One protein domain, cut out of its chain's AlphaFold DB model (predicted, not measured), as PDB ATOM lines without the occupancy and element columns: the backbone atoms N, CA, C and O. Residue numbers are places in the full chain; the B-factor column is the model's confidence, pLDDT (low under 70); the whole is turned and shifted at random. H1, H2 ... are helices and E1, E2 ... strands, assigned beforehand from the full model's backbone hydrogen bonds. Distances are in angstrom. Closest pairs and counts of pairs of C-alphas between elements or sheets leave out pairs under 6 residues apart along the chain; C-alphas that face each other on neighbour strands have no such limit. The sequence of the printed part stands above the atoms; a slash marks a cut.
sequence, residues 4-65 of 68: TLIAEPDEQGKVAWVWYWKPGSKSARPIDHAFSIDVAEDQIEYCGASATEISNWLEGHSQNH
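What this domain is: This is residues 4 to 65 of the 68 residues of an uncharacterized protein of Rhodospirillaceae bacterium (UniProt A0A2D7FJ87). What shape do these atoms make? One helix, H1, packs across one face of a small three-stranded sheet, two layers in all, and a long loop swings from edge strand E2 round to edge strand E3, its residues 33 to 40 on H1's side. What is it built of? The 62 printed residues hold E1, E2, E3 and H1 along the chain; the sheet, order E2 E1 E3, is mixed. The class is mixed, helices and strands, with 30 residues, under half, in named elements. How large is it? It is compact, radius of gyration of the C-alphas 11.3 A, spanning 32 by 23 by 22 A.

How they stand to each other: How do the strands pair? E1, residues 4 to 9, and E2, residues 15 to 21, form an antiparallel hairpin at 156 degrees; N 6 and O 19 are 2.8 A apart, within hydrogen-bond range. E3, residues 44 to 47, is parallel to E1 at 27 degrees, with N 5 and O 45 2.8 A apart. Where is the helix? H1, residues 51 to 63, is on the sheet at a height of 9.6 A, across the strands at 79 degrees to E1 on the local plane. It is over E1 and only just over E2, with 3 C-alphas falling on E2; its closest C-alphas to E2 are Trp 57 and Val 15, 6.8 A. Every O i to N i+4 pair in H1 is within hydrogen-bond range.

Where its parts are: Where does E1 begin? C-alpha 4 is at (164.883, 197.763, 185.833); E1 measures 15.8 A, E2 16.8 A and E3 9.9 A. Where does H1 end? C-alpha 63 is at (165.878, 177.106, 177.379), after 18.7 A.

The domain as a whole: Which links are long? E2 to E3, 22 residues, is long; the printed part has no cut. Where is confidence low? Residues 33 to 34 and 62 to 65 are under 70.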
ATOM      1  N   THR A   4     166.295 198.093 185.604       95.00
ATOM      2  CA  THR A   4     164.883 197.763 185.833       95.00
ATOM      3  C   THR A   4     164.446 196.666 184.877       95.00
ATOM      4  O   THR A   4     164.606 196.811 183.664       95.00
ATOM      5  N   LEU A   5     163.885 195.587 185.412       95.12
ATOM      6  CA  LEU A   5     163.195 194.544 184.666       95.12
ATOM      7  C   LEU A   5     161.692 194.779 184.765       95.12
ATOM      8  O   LEU A   5     161.147 194.948 185.855       95.12
ATOM      9  N   ILE A   6     161.026 194.815 183.619       96.12
ATOM     10  CA  ILE A   6     159.620 195.191 183.501       96.12
ATOM     11  C   ILE A   6     158.890 194.021 182.856       96.12
ATOM     12  O   ILE A   6     159.074 193.759 181.668       96.12
ATOM     13  N   ALA A   7     158.083 193.315 183.640       96.06
ATOM     14  CA  ALA A   7     157.203 192.276 183.140       96.06
ATOM     15  C   ALA A   7     155.954 192.879 182.499       96.06
ATOM     16  O   ALA A   7     155.315 193.775 183.053       96.06
ATOM     17  N   GLU A   8     155.588 192.325 181.355       95.00
ATOM     18  CA  GLU A   8     154.315 192.536 180.687       95.00
ATOM     19  C   GLU A   8     153.474 191.266 180.873       95.00
ATOM     20  O   GLU A   8     153.808 190.222 180.296       95.00
ATOM     21  N   PRO A   9     152.445 191.298 181.738       91.75
ATOM     22  CA  PRO A   9     151.567 190.156 181.937       91.75
ATOM     23  C   PRO A   9     150.559 190.000 180.784       91.75
ATOM     24  O   PRO A   9     150.142 190.984 180.176       91.75
ATOM     25  N   ASP A  10     150.142 188.764 180.505       92.31
ATOM     26  CA  ASP A  10     149.035 188.444 179.601       92.31
ATOM     27  C   ASP A  10     147.657 188.720 180.238       92.31
ATOM     28  O   ASP A  10     147.536 189.136 181.393       92.31
ATOM     29  N   GLU A  11     146.587 188.438 179.489       93.06
ATOM     30  CA  GLU A  11     145.199 188.567 179.959       93.06
ATOM     31  C   GLU A  11     144.867 187.668 181.168       93.06
ATOM     32  O   GLU A  11     143.865 187.888 181.847       93.06
ATOM     33  N   GLN A  12     145.695 186.657 181.453       89.75
ATOM     34  CA  GLN A  12     145.559 185.745 182.594       89.75
ATOM     35  C   GLN A  12     146.444 186.161 183.782       89.75
ATOM     36  O   GLN A  12     146.434 185.483 184.811       89.75
ATOM     37  N   GLY A  13     147.200 187.258 183.661       87.62
ATOM     38  CA  GLY A  13     148.112 187.756 184.687       87.62
ATOM     39  C   GLY A  13     149.467 187.044 184.739       87.62
ATOM     40  O   GLY A  13     150.214 187.257 185.690       87.62
ATOM     41  N   LYS A  14     149.806 186.199 183.758       91.00
ATOM     42  CA  LYS A  14     151.112 185.522 183.683       91.00
ATOM     43  C   LYS A  14     152.103 186.368 182.905       91.00
ATOM     44  O   LYS A  14     151.727 186.990 181.922       91.00
ATOM     45  N   VAL A  15     153.380 186.342 183.284       94.25
ATOM     46  CA  VAL A  15     154.436 187.057 182.548       94.25
ATOM     47  C   VAL A  15     154.514 186.538 181.108       94.25
ATOM     48  O   VAL A  15     154.931 185.403 180.873       94.25
ATOM     49  N   ALA A  16     154.117 187.372 180.148       92.31
ATOM     50  CA  ALA A  16     154.172 187.068 178.722       92.31
ATOM     51  C   ALA A  16     155.508 187.507 178.122       92.31
ATOM     52  O   ALA A  16     156.114 186.784 177.327       92.31
ATOM     53  N   TRP A  17     155.981 188.681 178.540       92.88
ATOM     54  CA  TRP A  17     157.207 189.290 178.045       92.88
ATOM     55  C   TRP A  17     157.947 190.032 179.155       92.88
ATOM     56  O   TRP A  17     157.327 190.516 180.102       92.88
ATOM     57  N   VAL A  18     159.269 190.157 179.034       94.00
ATOM     58  CA  VAL A  18     160.077 190.985 179.939       94.00
ATOM     59  C   VAL A  18     160.926 191.959 179.131       94.00
ATOM     60  O   VAL A  18     161.613 191.605 178.170       94.00
ATOM     61  N   TRP A  19     160.889 193.216 179.554       95.19
ATOM     62  CA  TRP A  19     161.714 194.301 179.047       95.19
ATOM     63  C   TRP A  19     162.781 194.655 180.078       95.19
ATOM     64  O   TRP A  19     162.581 194.489 181.281       95.19
ATOM     65  N   TYR A  20     163.898 195.209 179.624       94.12
ATOM     66  CA  TYR A  20     164.897 195.800 180.501       94.12
ATOM     67  C   TYR A  20     165.075 197.286 180.203       94.12
ATOM     68  O   TYR A  20     165.050 197.735 179.054       94.12
ATOM     69  N   TRP A  21     165.314 198.068 181.248       94.44
ATOM     70  CA  TRP A  21     165.680 199.472 181.153       94.44
ATOM     71  C   TRP A  21     166.962 199.729 181.937       94.44
ATOM     72  O   TRP A  21     167.090 199.342 183.096       94.44
ATOM     73  N   LYS A  22     167.928 200.386 181.290       91.38
ATOM     74  CA  LYS A  22     169.197 200.783 181.908       91.38
ATOM     75  C   LYS A  22     169.193 202.286 182.195       91.38
ATOM     76  O   LYS A  22     168.747 203.047 181.330       91.38
ATOM     77  N   PRO A  23     169.780 202.735 183.318       89.38
ATOM     78  CA  PRO A  23     169.986 204.154 183.584       89.38
ATOM     79  C   PRO A  23     170.661 204.864 182.406       89.38
ATOM     80  O   PRO A  23     171.633 204.364 181.842       89.38
ATOM     81  N   GLY A  24     170.126 206.019 182.010       88.88
ATOM     82  CA  GLY A  24     170.598 206.773 180.842       88.88
ATOM     83  C   GLY A  24     170.004 206.326 179.500       88.88
ATOM     84  O   GLY A  24     170.220 206.996 178.490       88.88
ATOM     85  N   SER A  25     169.210 205.250 179.465       90.38
ATOM     86  CA  SER A  25     168.461 204.854 178.267       90.38
ATOM     87  C   SER A  25     167.169 205.656 178.139       90.38
ATOM     88  O   SER A  25     166.444 205.852 179.113       90.38
ATOM     89  N   LYS A  26     166.839 206.086 176.916       91.19
ATOM     90  CA  LYS A  26     165.589 206.815 176.639       91.19
ATOM     91  C   LYS A  26     164.338 205.935 176.711       91.19
ATOM     92  O   LYS A  26     163.249 206.456 176.908       91.19
ATOM     93  N   SER A  27     164.487 204.627 176.523       92.62
ATOM     94  CA  SER A  27     163.384 203.670 176.487       92.62
ATOM     95  C   SER A  27     163.839 202.296 176.969       92.62
ATOM     96  O   SER A  27     165.033 201.980 176.925       92.62
ATOM     97  N   ALA A  28     162.881 201.492 177.428       94.00
ATOM     98  CA  ALA A  28     163.099 200.078 177.691       94.00
ATOM     99  C   ALA A  28     163.324 199.323 176.372       94.00
ATOM    100  O   ALA A  28     162.937 199.786 175.292       94.00
ATOM    101  N   ARG A  29     163.992 198.178 176.459       92.00
ATOM    102  CA  ARG A  29     164.289 197.291 175.335       92.00
ATOM    103  C   ARG A  29     163.825 195.877 175.665       92.00
ATOM    104  O   ARG A  29     163.855 195.508 176.838       92.00
ATOM    105  N   PRO A  30     163.378 195.103 174.669       91.19
ATOM    106  CA  PRO A  30     162.983 193.728 174.916       91.19
ATOM    107  C   PRO A  30     164.220 192.925 175.321       91.19
ATOM    108  O   PRO A  30     165.320 193.191 174.828       91.19
ATOM    109  N   ILE A  31     164.046 191.972 176.232       89.31
ATOM    110  CA  ILE A  31     165.076 190.971 176.502       89.31
ATOM    111  C   ILE A  31     165.113 190.004 175.321       89.31
ATOM    112  O   ILE A  31     164.078 189.492 174.901       89.31
ATOM    113  N   ASP A  32     166.306 189.798 174.771       82.06
ATOM    114  CA  ASP A  32     166.581 188.797 173.744       82.06
ATOM    115  C   ASP A  32     167.523 187.714 174.296       82.06
ATOM    116  O   ASP A  32     167.981 187.783 175.437       82.06
ATOM    117  N   HIS A  33     167.838 186.701 173.486       68.94
ATOM    118  CA  HIS A  33     168.708 185.592 173.894       68.94
ATOM    119  C   HIS A  33     170.159 185.997 174.198       68.94
ATOM    120  O   HIS A  33     170.872 185.235 174.846       68.94
ATOM    121  N   ALA A  34     170.616 187.158 173.724       69.50
ATOM    122  CA  ALA A  34     171.963 187.658 173.990       69.50
ATOM    123  C   ALA A  34     172.022 188.512 175.267       69.50
ATOM    124  O   ALA A  34     173.093 188.987 175.649       69.50
ATOM    125  N   PHE A  35     170.884 188.734 175.927       77.88
ATOM    126  CA  PHE A  35     170.809 189.547 177.123       77.88
ATOM    127  C   PHE A  35     171.377 188.808 178.342       77.88
ATOM    128  O   PHE A  35     170.753 187.900 178.889       77.88
ATOM    129  N   SER A  36     172.550 189.244 178.803       75.69
ATOM    130  CA  SER A  36     173.093 188.899 180.116       75.69
ATOM    131  C   SER A  36     172.778 189.987 181.142       75.69
ATOM    132  O   SER A  36     172.851 191.192 180.871       75.69
ATOM    133  N   ILE A  37     172.443 189.552 182.353       79.31
ATOM    134  CA  ILE A  37     172.340 190.424 183.520       79.31
ATOM    135  C   ILE A  37     173.656 190.309 184.288       79.31
ATOM    136  O   ILE A  37     173.837 189.405 185.093       79.31
ATOM    137  N   ASP A  38     174.571 191.247 184.044       78.56
ATOM    138  CA  ASP A  38     175.868 191.327 184.735       78.56
ATOM    139  C   ASP A  38     175.819 192.276 185.948       78.56
ATOM    140  O   ASP A  38     176.736 193.060 186.198       78.56
ATOM    141  N   VAL A  39     174.706 192.261 186.683       83.38
ATOM    142  CA  VAL A  39     174.514 193.044 187.912       83.38
ATOM    143  C   VAL A  39     173.975 192.149 189.019       83.38
ATOM    144  O   VAL A  39     173.250 191.193 188.754       83.38
ATOM    145  N   ALA A  40     174.337 192.458 190.264       83.88
ATOM    146  CA  ALA A  40     173.823 191.737 191.420       83.88
ATOM    147  C   ALA A  40     172.305 191.949 191.572       83.88
ATOM    148  O   ALA A  40     171.788 193.016 191.236       83.88
ATOM    149  N   GLU A  41     171.598 190.942 192.088       83.38
ATOM    150  CA  GLU A  41     170.132 190.937 192.209       83.38
ATOM    151  C   GLU A  41     169.594 192.122 193.033       83.38
ATOM    152  O   GLU A  41     168.590 192.735 192.681       83.38
ATOM    153  N   ASP A  42     170.320 192.534 194.074       87.31
ATOM    154  CA  ASP A  42     169.992 193.690 194.922       87.31
ATOM    155  C   ASP A  42     170.130 195.051 194.203       87.31
ATOM    156  O   ASP A  42     169.693 196.097 194.704       87.31
ATOM    157  N   GLN A  43     170.724 195.048 193.007       88.44
ATOM    158  CA  GLN A  43     170.846 196.193 192.107       88.44
ATOM    159  C   GLN A  43     169.816 196.170 190.972       88.44
ATOM    160  O   GLN A  43     169.878 197.034 190.089       88.44
ATOM    161  N   ILE A  44     168.875 195.225 191.004       92.50
ATOM    162  CA  ILE A  44     167.785 195.102 190.042       92.50
ATOM    163  C   ILE A  44     166.491 195.604 190.681       92.50
ATOM    164  O   ILE A  44     166.172 195.328 191.835       92.50
ATOM    165  N   GLU A  45     165.744 196.385 189.918       94.19
ATOM    166  CA  GLU A  45     164.380 196.777 190.236       94.19
ATOM    167  C   GLU A  45     163.417 195.963 189.376       94.19
ATOM    168  O   GLU A  45     163.633 195.811 188.176       94.19
ATOM    169  N   TYR A  46     162.359 195.440 189.986       93.62
ATOM    170  CA  TYR A  46     161.370 194.606 189.312       93.62
ATOM    171  C   TYR A  46     160.031 195.342 189.258       93.62
ATOM    172  O   TYR A  46     159.558 195.867 190.268       93.62
ATOM    173  N   CYS A  47     159.422 195.394 188.077       94.19
ATOM    174  CA  CYS A  47     158.135 196.038 187.833       94.19
ATOM    175  C   CYS A  47     157.193 195.095 187.081       94.19
ATOM    176  O   CYS A  47     157.633 194.297 186.259       94.19
ATOM    177  N   GLY A  48     155.886 195.210 187.328       93.00
ATOM    178  CA  GLY A  48     154.847 194.447 186.618       93.00
ATOM    179  C   GLY A  48     154.651 193.000 187.092       93.00
ATOM    180  O   GLY A  48     153.556 192.474 186.944       93.00
ATOM    181  N   ALA A  49     155.661 192.387 187.714       93.19
ATOM    182  CA  ALA A  49     155.583 191.081 188.372       93.19
ATOM    183  C   ALA A  49     156.654 190.972 189.473       93.19
ATOM    184  O   ALA A  49     157.510 191.852 189.611       93.19
ATOM    185  N   SER A  50     156.607 189.904 190.271       93.00
ATOM    186  CA  SER A  50     157.628 189.645 191.288       93.00
ATOM    187  C   SER A  50     158.978 189.259 190.671       93.00
ATOM    188  O   SER A  50     159.053 188.774 189.539       93.00
ATOM    189  N   ALA A  51     160.054 189.421 191.450       92.19
ATOM    190  CA  ALA A  51     161.388 188.976 191.051       92.19
ATOM    191  C   ALA A  51     161.401 187.490 190.661       92.19
ATOM    192  O   ALA A  51     161.948 187.130 189.626       92.19
ATOM    193  N   THR A  52     160.718 186.641 191.436       92.88
ATOM    194  CA  THR A  52     160.610 185.202 191.166       92.88
ATOM    195  C   THR A  52     159.911 184.906 189.841       92.88
ATOM    196  O   THR A  52     160.395 184.079 189.074       92.88
ATOM    197  N   GLU A  53     158.799 185.573 189.533       93.19
ATOM    198  CA  GLU A  53     158.077 185.355 188.271       93.19
ATOM    199  C   GLU A  53     158.896 185.786 187.052       93.19
ATOM    200  O   GLU A  53     158.908 185.090 186.037       93.19
ATOM    201  N   ILE A  54     159.619 186.902 187.168       92.62
ATOM    202  CA  ILE A  54     160.517 187.391 186.118       92.62
ATOM    203  C   ILE A  54     161.702 186.439 185.936       92.62
ATOM    204  O   ILE A  54     162.017 186.086 184.802       92.62
ATOM    205  N   SER A  55     162.320 185.968 187.021       89.75
ATOM    206  CA  SER A  55     163.409 184.985 186.961       89.75
ATOM    207  C   SER A  55     162.955 183.671 186.321       89.75
ATOM    208  O   SER A  55     163.618 183.186 185.409       89.75
ATOM    209  N   ASN A  56     161.782 183.152 186.700       91.00
ATOM    210  CA  ASN A  56     161.209 181.949 186.089       91.00
ATOM    211  C   ASN A  56     160.983 182.126 184.577       91.00
ATOM    212  O   ASN A  56     161.247 181.212 183.793       91.00
ATOM    213  N   TRP A  57     160.505 183.302 184.149       91.00
ATOM    214  CA  TRP A  57     160.348 183.611 182.726       91.00
ATOM    215  C   TRP A  57     161.701 183.648 182.007       91.00
ATOM    216  O   TRP A  57     161.828 183.057 180.937       91.00
ATOM    217  N   LEU A  58     162.722 184.281 182.595       88.12
ATOM    218  CA  LEU A  58     164.071 184.363 182.018       88.12
ATOM    219  C   LEU A  58     164.712 182.981 181.846       88.12
ATOM    220  O   LEU A  58     165.267 182.685 180.785       88.12
ATOM    221  N   GLU A  59     164.589 182.113 182.852       86.44
ATOM    222  CA  GLU A  59     165.066 180.729 182.785       86.44
ATOM    223  C   GLU A  59     164.380 179.963 181.647       86.44
ATOM    224  O   GLU A  59     165.059 179.398 180.784       86.44
ATOM    225  N   GLY A  60     163.045 180.018 181.565       83.31
ATOM    226  CA  GLY A  60     162.287 179.371 180.491       83.31
ATOM    227  C   GLY A  60     162.570 179.953 179.098       83.31
ATOM    228  O   GLY A  60     162.615 179.221 178.107       83.31
ATOM    229  N   HIS A  61     162.808 181.264 179.007       79.19
ATOM    230  CA  HIS A  61     163.132 181.949 177.755       79.19
ATOM    231  C   HIS A  61     164.513 181.543 177.217       79.19
ATOM    232  O   HIS A  61     164.680 181.371 176.008       79.19
ATOM    233  N   SER A  62     165.490 181.320 178.103       69.88
ATOM    234  CA  SER A  62     166.825 180.834 177.727       69.88
ATOM    235  C   SER A  62     166.809 179.395 177.188       69.88
ATOM    236  O   SER A  62     167.526 179.079 176.239       69.88
ATOM    237  N   GLN A  63     165.946 178.529 177.735       60.34
ATOM    238  CA  GLN A  63     165.878 177.106 177.379       60.34
ATOM    239  C   GLN A  63     165.154 176.842 176.050       60.34
ATOM    240  O   GLN A  63     165.554 175.956 175.294       60.34
ATOM    241  N   ASN A  64     164.123 177.624 175.719       57.22
ATOM    242  CA  ASN A  64     163.298 177.399 174.524       57.22
ATOM    243  C   ASN A  64     164.015 177.652 173.183       57.22
ATOM    244  O   ASN A  64     163.494 177.273 172.135       57.22
ATOM    245  N   HIS A  65     165.209 178.249 173.186       47.06
ATOM    246  CA  HIS A  65     165.981 178.506 171.964       47.06
ATOM    247  C   HIS A  65     167.158 177.535 171.750       47.06
ATOM    248  O   HIS A  65     167.807 177.581 170.708       47.06
TER     249      HIS A  65